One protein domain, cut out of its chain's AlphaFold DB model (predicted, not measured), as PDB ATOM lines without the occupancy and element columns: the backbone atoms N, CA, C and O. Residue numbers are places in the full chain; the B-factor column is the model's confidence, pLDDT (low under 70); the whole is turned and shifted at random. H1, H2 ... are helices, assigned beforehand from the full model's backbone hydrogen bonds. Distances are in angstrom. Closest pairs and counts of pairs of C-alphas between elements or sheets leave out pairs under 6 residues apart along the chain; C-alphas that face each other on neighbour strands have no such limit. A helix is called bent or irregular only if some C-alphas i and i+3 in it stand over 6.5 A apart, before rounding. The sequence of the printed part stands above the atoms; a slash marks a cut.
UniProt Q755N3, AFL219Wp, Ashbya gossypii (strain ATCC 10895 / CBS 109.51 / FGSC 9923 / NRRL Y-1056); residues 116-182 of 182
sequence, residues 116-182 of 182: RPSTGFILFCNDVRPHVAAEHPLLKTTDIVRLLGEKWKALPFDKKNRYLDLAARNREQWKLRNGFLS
ATOM      1  N   ARG A 116     -58.571  -0.095  95.499       89.00
ATOM      2  CA  ARG A 116     -58.107  -0.977  96.577       89.00
ATOM      3  C   ARG A 116     -57.855  -0.154  97.847       89.00
ATOM      4  O   ARG A 116     -57.405   0.988  97.727       89.00
ATOM      5  N   PRO A 117     -58.106  -0.717  99.037       93.12
ATOM      6  CA  PRO A 117     -57.792  -0.037 100.281       93.12
ATOM      7  C   PRO A 117     -56.279   0.131 100.439       93.12
ATOM      8  O   PRO A 117     -55.484  -0.638  99.887       93.12
ATOM      9  N   SER A 118     -55.900   1.153 101.201       94.38
ATOM     10  CA  SER A 118     -54.513   1.459 101.533       94.38
ATOM     11  C   SER A 118     -53.814   0.276 102.205       94.38
ATOM     12  O   SER A 118     -54.412  -0.468 102.983       94.38
ATOM     13  N   THR A 119     -52.527   0.104 101.908       95.69
ATOM     14  CA  THR A 119     -51.668  -0.871 102.595       95.69
ATOM     15  C   THR A 119     -51.264  -0.354 103.977       95.69
ATOM     16  O   THR A 119     -51.386   0.840 104.244       95.69
ATOM     17  N   GLY A 120     -50.725  -1.226 104.840       96.69
ATOM     18  CA  GLY A 120     -50.301  -0.834 106.192       96.69
ATOM     19  C   GLY A 120     -49.312   0.335 106.199       96.69
ATOM     20  O   GLY A 120     -49.492   1.285 106.948       96.69
ATOM     21  N   PHE A 121     -48.340   0.337 105.280       96.50
ATOM     22  CA  PHE A 121     -47.409   1.461 105.133       96.50
ATOM     23  C   PHE A 121     -48.105   2.774 104.744       96.50
ATOM     24  O   PHE A 121     -47.748   3.829 105.256       96.50
ATOM     25  N   ILE A 122     -49.101   2.731 103.853       96.81
ATOM     26  CA  ILE A 122     -49.836   3.939 103.449       96.81
ATOM     27  C   ILE A 122     -50.724   4.445 104.588       96.81
ATOM     28  O   ILE A 122     -50.821   5.652 104.772       96.81
ATOM     29  N   LEU A 123     -51.326   3.550 105.378       97.25
ATOM     30  CA  LEU A 123     -52.052   3.931 106.594       97.25
ATOM     31  C   LEU A 123     -51.116   4.632 107.588       97.25
ATOM     32  O   LEU A 123     -51.417   5.733 108.027       97.25
ATOM     33  N   PHE A 124     -49.933   4.063 107.833       97.44
ATOM     34  CA  PHE A 124     -48.893   4.706 108.639       97.44
ATOM     35  C   PHE A 124     -48.481   6.078 108.081       97.44
ATOM     36  O   PHE A 124     -48.381   7.050 108.824       97.44
ATOM     37  N   CYS A 125     -48.272   6.189 106.765       96.88
ATOM     38  CA  CYS A 125     -47.942   7.468 106.141       96.88
ATOM     39  C   CYS A 125     -49.058   8.497 106.329       96.88
ATOM     40  O   CYS A 125     -48.751   9.660 106.557       96.88
ATOM     41  N   ASN A 126     -50.328   8.104 106.238       96.25
ATOM     42  CA  ASN A 126     -51.446   9.028 106.421       96.25
ATOM     43  C   ASN A 126     -51.480   9.617 107.838       96.25
ATOM     44  O   ASN A 126     -51.744  10.808 107.978       96.25
ATOM     45  N   ASP A 127     -51.146   8.819 108.854       95.69
ATOM     46  CA  ASP A 127     -51.118   9.260 110.253       95.69
ATOM     47  C   ASP A 127     -49.889  10.133 110.563       95.69
ATOM     48  O   ASP A 127     -49.973  11.154 111.249       95.69
ATOM     49  N   VAL A 128     -48.717   9.736 110.060       95.88
ATOM     50  CA  VAL A 128     -47.431  10.318 110.479       95.88
ATOM     51  C   VAL A 128     -46.977  11.462 109.569       95.88
ATOM     52  O   VAL A 128     -46.307  12.385 110.032       95.88
ATOM     53  N   ARG A 129     -47.363  11.468 108.285       95.31
ATOM     54  CA  ARG A 129     -46.955  12.509 107.324       95.31
ATOM     55  C   ARG A 129     -47.321  13.931 107.761       95.31
ATOM     56  O   ARG A 129     -46.457  14.783 107.575       95.31
ATOM     57  N   PRO A 130     -48.520  14.230 108.304       95.62
ATOM     58  CA  PRO A 130     -48.853  15.588 108.739       95.62
ATOM     59  C   PRO A 130     -47.895  16.118 109.811       95.62
ATOM     60  O   PRO A 130     -47.434  17.249 109.704       95.62
ATOM     61  N   HIS A 131     -47.527  15.276 110.781       94.88
ATOM     62  CA  HIS A 131     -46.591  15.618 111.855       94.88
ATOM     63  C   HIS A 131     -45.185  15.883 111.307       94.88
ATOM     64  O   HIS A 131     -44.612  16.941 111.537       94.88
ATOM     65  N   VAL A 132     -44.670  14.971 110.479       93.75
ATOM     66  CA  VAL A 132     -43.336  15.112 109.870       93.75
ATOM     67  C   VAL A 132     -43.268  16.314 108.922       93.75
ATOM     68  O   VAL A 132     -42.243  16.980 108.840       93.75
ATOM     69  N   ALA A 133     -44.352  16.619 108.202       94.50
ATOM     70  CA  ALA A 133     -44.421  17.801 107.344       94.50
ATOM     71  C   ALA A 133     -44.452  19.109 108.149       94.50
ATOM     72  O   ALA A 133     -43.888  20.101 107.695       94.50
ATOM     73  N   ALA A 134     -45.079  19.111 109.329       94.88
ATOM     74  CA  ALA A 134     -45.077  20.256 110.236       94.88
ATOM     75  C   ALA A 134     -43.702  20.481 110.889       94.88
ATOM     76  O   ALA A 134     -43.280  21.624 111.029       94.88
ATOM     77  N   GLU A 135     -42.980  19.407 111.229       94.81
ATOM     78  CA  GLU A 135     -41.600  19.470 111.739       94.81
ATOM     79  C   GLU A 135     -40.592  19.895 110.658       94.81
ATOM     80  O   GLU A 135     -39.568  20.513 110.949       94.81
ATOM     81  N   HIS A 136     -40.888  19.589 109.394       92.44
ATOM     82  CA  HIS A 136     -40.006  19.857 108.263       92.44
ATOM     83  C   HIS A 136     -40.715  20.606 107.119       92.44
ATOM     84  O   HIS A 136     -40.801  20.085 106.001       92.44
ATOM     85  N   PRO A 137     -41.173  21.854 107.340       93.50
ATOM     86  CA  PRO A 137     -41.979  22.592 106.363       93.50
ATOM     87  C   PRO A 137     -41.208  22.956 105.084       93.50
ATOM     88  O   PRO A 137     -41.810  23.186 104.037       93.50
ATOM     89  N   LEU A 138     -39.872  22.990 105.153       94.25
ATOM     90  CA  LEU A 138     -38.993  23.279 104.015       94.25
ATOM     91  C   LEU A 138     -38.672  22.037 103.172       94.25
ATOM     92  O   LEU A 138     -38.162  22.167 102.057       94.25
ATOM     93  N   LEU A 139     -38.939  20.832 103.689       93.44
ATOM     94  CA  LEU A 139     -38.661  19.610 102.948       93.44
ATOM     95  C   LEU A 139     -39.711  19.377 101.870       93.44
ATOM     96  O   LEU A 139     -40.919  19.542 102.053       93.44
ATOM     97  N   LYS A 140     -39.237  18.899 100.720       95.50
ATOM     98  CA  LYS A 140     -40.123  18.455  99.652       95.50
ATOM     99  C   LYS A 140     -40.868  17.206 100.107       95.50
ATOM    100  O   LYS A 140     -40.340  16.355 100.821       95.50
ATOM    101  N   THR A 141     -42.091  17.036  99.604       92.88
ATOM    102  CA  THR A 141     -42.904  15.840  99.888       92.88
ATOM    103  C   THR A 141     -42.156  14.537  99.578       92.88
ATOM    104  O   THR A 141     -42.344  13.552 100.285       92.88
ATOM    105  N   THR A 142     -41.292  14.519  98.562       95.19
ATOM    106  CA  THR A 142     -40.451  13.362  98.222       95.19
ATOM    107  C   THR A 142     -39.502  12.968  99.352       95.19
ATOM    108  O   THR A 142     -39.401  11.786  99.675       95.19
ATOM    109  N   ASP A 143     -38.858  13.946  99.991       95.94
ATOM    110  CA  ASP A 143     -37.949  13.715 101.116       95.94
ATOM    111  C   ASP A 143     -38.706  13.296 102.373       95.94
ATOM    112  O   ASP A 143     -38.290  12.369 103.063       95.94
ATOM    113  N   ILE A 144     -39.877  13.892 102.608       95.75
ATOM    114  CA  ILE A 144     -40.778  13.486 103.695       95.75
ATOM    115  C   ILE A 144     -41.189  12.015 103.529       95.75
ATOM    116  O   ILE A 144     -41.131  11.245 104.483       95.75
ATOM    117  N   VAL A 145     -41.572  11.583 102.323       95.19
ATOM    118  CA  VAL A 145     -41.950  10.181 102.063       95.19
ATOM    119  C   VAL A 145     -40.764   9.228 102.248       95.19
ATOM    120  O   VAL A 145     -40.950   8.132 102.778       95.19
ATOM    121  N   ARG A 146     -39.546   9.636 101.871       96.25
ATOM    122  CA  ARG A 146     -38.326   8.854 102.124       96.25
ATOM    123  C   ARG A 146     -38.079   8.672 103.624       96.25
ATOM    124  O   ARG A 146     -37.914   7.537 104.067       96.25
ATOM    125  N   LEU A 147     -38.162   9.754 104.398       95.69
ATOM    126  CA  LEU A 147     -38.043   9.728 105.858       95.69
ATOM    127  C   LEU A 147     -39.119   8.842 106.510       95.69
ATOM    128  O   LEU A 147     -38.830   8.066 107.418       95.69
ATOM    129  N   LEU A 148     -40.363   8.891 106.023       96.81
ATOM    130  CA  LEU A 148     -41.430   7.990 106.479       96.81
ATOM    131  C   LEU A 148     -41.118   6.520 106.166       96.81
ATOM    132  O   LEU A 148     -41.425   5.644 106.971       96.81
ATOM    133  N   GLY A 149     -40.483   6.240 105.025       96.81
ATOM    134  CA  GLY A 149     -40.005   4.903 104.676       96.81
ATOM    135  C   GLY A 149     -38.971   4.367 105.670       96.81
ATOM    136  O   GLY A 149     -39.056   3.208 106.076       96.81
ATOM    137  N   GLU A 150     -38.032   5.207 106.105       96.75
ATOM    138  CA  GLU A 150     -37.049   4.873 107.145       96.75
ATOM    139  C   GLU A 150     -37.726   4.660 108.506       96.75
ATOM    140  O   GLU A 150     -37.526   3.620 109.136       96.75
ATOM    141  N   LYS A 151     -38.626   5.569 108.910       95.81
ATOM    142  CA  LYS A 151     -39.413   5.436 110.150       95.81
ATOM    143  C   LYS A 151     -40.262   4.159 110.170       95.81
ATOM    144  O   LYS A 151     -40.357   3.516 111.207       95.81
ATOM    145  N   TRP A 152     -40.836   3.745 109.039       97.38
ATOM    146  CA  TRP A 152     -41.583   2.485 108.922       97.38
ATOM    147  C   TRP A 152     -40.698   1.238 109.049       97.38
ATOM    148  O   TRP A 152     -41.132   0.210 109.580       97.38
ATOM    149  N   LYS A 153     -39.459   1.296 108.546       96.31
ATOM    150  CA  LYS A 153     -38.484   0.205 108.698       96.31
ATOM    151  C   LYS A 153     -38.030   0.065 110.151       96.31
ATOM    152  O   LYS A 153     -37.941  -1.061 110.623       96.31
ATOM    153  N   ALA A 154     -37.811   1.186 110.838       96.31
ATOM    154  CA  ALA A 154     -37.416   1.236 112.245       96.31
ATOM    155  C   ALA A 154     -38.587   1.057 113.235       96.31
ATOM    156  O   ALA A 154     -38.373   1.020 114.445       96.31
ATOM    157  N   LEU A 155     -39.830   0.974 112.748       95.06
ATOM    158  CA  LEU A 155     -41.008   0.868 113.601       95.06
ATOM    159  C   LEU A 155     -41.021  -0.489 114.336       95.06
ATOM    160  O   LEU A 155     -40.907  -1.521 113.667       95.06
ATOM    161  N   PRO A 156     -41.224  -0.516 115.672       96.94
ATOM    162  CA  PRO A 156     -41.350  -1.761 116.426       96.94
ATOM    163  C   PRO A 156     -42.435  -2.670 115.854       96.94
ATOM    164  O   PRO A 156     -43.461  -2.182 115.362       96.94
ATOM    165  N   PHE A 157     -42.219  -3.984 115.962       94.25
ATOM    166  CA  PHE A 157     -43.104  -4.997 115.391       94.25
ATOM    167  C   PHE A 157     -44.566  -4.774 115.786       94.25
ATOM    168  O   PHE A 157     -45.404  -4.675 114.899       94.25
ATOM    169  N   ASP A 158     -44.861  -4.557 117.069       94.75
ATOM    170  CA  ASP A 158     -46.240  -4.386 117.551       94.75
ATOM    171  C   ASP A 158     -46.944  -3.191 116.899       94.75
ATOM    172  O   ASP A 158     -48.069  -3.291 116.408       94.75
ATOM    173  N   LYS A 159     -46.258  -2.044 116.825       93.94
ATOM    174  CA  LYS A 159     -46.799  -0.831 116.195       93.94
ATOM    175  C   LYS A 159     -46.999  -1.033 114.696       93.94
ATOM    176  O   LYS A 159     -48.002  -0.586 114.146       93.94
ATOM    177  N   LYS A 160     -46.067  -1.724 114.041       95.56
ATOM    178  CA  LYS A 160     -46.150  -2.067 112.621       95.56
ATOM    179  C   LYS A 160     -47.293  -3.046 112.345       95.56
ATOM    180  O   LYS A 160     -48.030  -2.850 111.378       95.56
ATOM    181  N   ASN A 161     -47.480  -4.040 113.213       96.62
ATOM    182  CA  ASN A 161     -48.501  -5.070 113.076       96.62
ATOM    183  C   ASN A 161     -49.907  -4.474 113.148       96.62
ATOM    184  O   ASN A 161     -50.734  -4.784 112.299       96.62
ATOM    185  N   ARG A 162     -50.141  -3.491 114.031       96.62
ATOM    186  CA  ARG A 162     -51.421  -2.754 114.086       96.62
ATOM    187  C   ARG A 162     -51.857  -2.198 112.725       96.62
ATOM    188  O   ARG A 162     -53.032  -2.285 112.368       96.62
ATOM    189  N   TYR A 163     -50.923  -1.646 111.948       97.62
ATOM    190  CA  TYR A 163     -51.203  -1.130 110.604       97.62
ATOM    191  C   TYR A 163     -51.415  -2.237 109.569       97.62
ATOM    192  O   TYR A 163     -52.235  -2.082 108.660       97.62
ATOM    193  N   LEU A 164     -50.673  -3.341 109.679       96.81
ATOM    194  CA  LEU A 164     -50.821  -4.497 108.796       96.81
ATOM    195  C   LEU A 164     -52.174  -5.187 109.008       96.81
ATOM    196  O   LEU A 164     -52.880  -5.415 108.025       96.81
ATOM    197  N   ASP A 165     -52.579  -5.401 110.260       97.38
ATOM    198  CA  ASP A 165     -53.874  -5.980 110.632       97.38
ATOM    199  C   ASP A 165     -55.031  -5.086 110.177       97.38
ATOM    200  O   ASP A 165     -56.014  -5.553 109.598       97.38
ATOM    201  N   LEU A 166     -54.913  -3.767 110.376       96.19
ATOM    202  CA  LEU A 166     -55.905  -2.816 109.880       96.19
ATOM    203  C   LEU A 166     -56.015  -2.864 108.349       96.19
ATOM    204  O   LEU A 166     -57.122  -2.878 107.811       96.19
ATOM    205  N   ALA A 167     -54.890  -2.937 107.635       96.81
ATOM    206  CA  ALA A 167     -54.894  -3.064 106.181       96.81
ATOM    207  C   ALA A 167     -55.486  -4.401 105.702       96.81
ATOM    208  O   ALA A 167     -56.172  -4.422 104.676       96.81
ATOM    209  N   ALA A 168     -55.242  -5.500 106.422       96.00
ATOM    210  CA  ALA A 168     -55.821  -6.809 106.135       96.00
ATOM    211  C   ALA A 168     -57.347  -6.781 106.293       96.00
ATOM    212  O   ALA A 168     -58.059  -7.069 105.328       96.00
ATOM    213  N   ARG A 169     -57.848  -6.286 107.432       96.31
ATOM    214  CA  ARG A 169     -59.291  -6.113 107.672       96.31
ATOM    215  C   ARG A 169     -59.943  -5.207 106.633       96.31
ATOM    216  O   ARG A 169     -60.959  -5.570 106.047       96.31
ATOM    217  N   ASN A 170     -59.333  -4.061 106.321       95.81
ATOM    218  CA  ASN A 170     -59.846  -3.153 105.288       95.81
ATOM    219  C   ASN A 170     -59.923  -3.833 103.915       95.81
ATOM    220  O   ASN A 170     -60.857  -3.587 103.149       95.81
ATOM    221  N   ARG A 171     -58.953  -4.694 103.586       92.12
ATOM    222  CA  ARG A 171     -58.946  -5.477 102.346       92.12
ATOM    223  C   ARG A 171     -60.060  -6.512 102.315       92.12
ATOM    224  O   ARG A 171     -60.696  -6.642 101.274       92.12
ATOM    225  N   GLU A 172     -60.295  -7.230 103.403       93.12
ATOM    226  CA  GLU A 172     -61.374  -8.218 103.503       93.12
ATOM    227  C   GLU A 172     -62.745  -7.561 103.393       93.12
ATOM    228  O   GLU A 172     -63.528  -7.931 102.522       93.12
ATOM    229  N   GLN A 173     -62.987  -6.502 104.165       92.75
ATOM    230  CA  GLN A 173     -64.222  -5.721 104.091       92.75
ATOM    231  C   GLN A 173     -64.457  -5.164 102.684       92.75
ATOM    232  O   GLN A 173     -65.564  -5.210 102.150       92.75
ATOM    233  N   TRP A 174     -63.396  -4.691 102.027       91.50
ATOM    234  CA  TRP A 174     -63.470  -4.259 100.637       91.50
ATOM    235  C   TRP A 174     -63.793  -5.409  99.673       91.50
ATOM    236  O   TRP A 174     -64.553  -5.199  98.732       91.50
ATOM    237  N   LYS A 175     -63.248  -6.614  99.872       88.12
ATOM    238  CA  LYS A 175     -63.587  -7.772  99.031       88.12
ATOM    239  C   LYS A 175     -65.055  -8.168  99.194       88.12
ATOM    240  O   LYS A 175     -65.719  -8.355  98.179       88.12
ATOM    241  N   LEU A 176     -65.541  -8.234 100.435       89.62
ATOM    242  CA  LEU A 176     -66.927  -8.575 100.770       89.62
ATOM    243  C   LEU A 176     -67.909  -7.565 100.167       89.62
ATOM    244  O   LEU A 176     -68.801  -7.943  99.415       89.62
ATOM    245  N   ARG A 177     -67.687  -6.265 100.407       88.62
ATOM    246  CA  ARG A 177     -68.561  -5.191  99.906       88.62
ATOM    247  C   ARG A 177     -68.678  -5.161  98.381       88.62
ATOM    248  O   ARG A 177     -69.678  -4.688  97.859       88.62
ATOM    249  N   ASN A 178     -67.640  -5.597  97.671       84.12
ATOM    250  CA  ASN A 178     -67.557  -5.466  96.217       84.12
ATOM    251  C   ASN A 178     -67.606  -6.817  95.479       84.12
ATOM    252  O   ASN A 178     -67.259  -6.862  94.301       84.12
ATOM    253  N   GLY A 179     -68.001  -7.905  96.153       73.44
ATOM    254  CA  GLY A 179     -68.243  -9.206  95.515       73.44
ATOM    255  C   GLY A 179     -67.007  -9.868  94.896       73.44
ATOM    256  O   GLY A 179     -67.131 -10.605  93.927       73.44
ATOM    257  N   PHE A 180     -65.803  -9.606  95.420       69.19
ATOM    258  CA  PHE A 180     -64.554 -10.209  94.918       69.19
ATOM    259  C   PHE A 180     -64.230 -11.581  95.544       69.19
ATOM    260  O   PHE A 180     -63.119 -12.083  95.364       69.19
ATOM    261  N   LEU A 181     -65.158 -12.155  96.312       44.34
ATOM    262  CA  LEU A 181     -65.096 -13.516  96.838       44.34
ATOM    263  C   LEU A 181     -66.341 -14.258  96.339       44.34
ATOM    264  O   LEU A 181     -67.435 -14.036  96.849       44.34
ATOM    265  N   SER A 182     -66.138 -15.086  95.318       37.88
ATOM    266  CA  SER A 182     -66.973 -16.231  94.950       37.88
ATOM    267  C   SER A 182     -66.032 -17.411  94.795       37.88
ATOM    268  O   SER A 182     -65.076 -17.234  93.999       37.88
TER     269      SER A 182
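What this domain is: This is residues 116 to 182 of the 182 residues of the protein "AFL219Wp" of Ashbya gossypii (strain ATCC 10895 / CBS 109.51 / FGSC 9923 / NRRL Y-1056) (UniProt Q755N3). What does the shape look like? Two helices, H1 and H2, cross each other as a pair at one end, and the long helix H3 meets H1 near its beginning and runs off from there, making a wide V with the pair and much of the length. What is it made of? The 67 printed residues hold three named helices, in the order H1, H2, H3, and no named strand; the class is all helix. How compact is it? It is loose, with a radius of gyration of the C-alphas of 14.4 A and spans of 49 by 23 by 14 A.

Where its parts are: Where does H1 run? It holds residues 120 to 135, 22.8 A long, from C-alpha 120 at (-50.301, -0.834, 106.192). It has a kink of 44 degrees near residue 128 and is only just irregular, with C-alphas 127 and 130 6.9 A apart. Where are the others? H2 holds residues 141 to 153, 18.5 A long. H3 holds residues 157 to 177, 29.8 A long, and ends with C-alpha 177 at (-68.561, -5.191, 99.906).

How they stand to each other: What does H1 touch? It touches H2 at a steep tilt of 57 degrees, opposite ways; their closest C-alphas, of Cys 125 and Leu 148, are 6.5 A apart. With residues 120 to 124 alone it touches residues 160 to 167 of H3, at a steep tilt of 58 degrees, opposite ways; the closest C-alphas, of Gly 120 and Tyr 163, are 4.5 A apart. How do H2 and H3 stand? They are close but not clearly touching, only just about perpendicular at 71 degrees; their closest C-alphas, of Trp 152 and Lys 160, are 7.4 A apart. What do the backbones show? In H2 every O i to N i+4 pair is within hydrogen-bond range; in H1 10 of 12 are, and in H3 16 of 17.

The domain as a whole: How far does it reach? The two C-alphas farthest apart, of Leu 138 and Ser 182, are 49.3 A apart. Are there cuts or long links? The printed part has no cut, and the links H1 to H2 and H2 to H3 are tight. Where is confidence low? Residues 180 to 182 are under 70 in pLDDT, and the mean of the printed part of this model is 92.5.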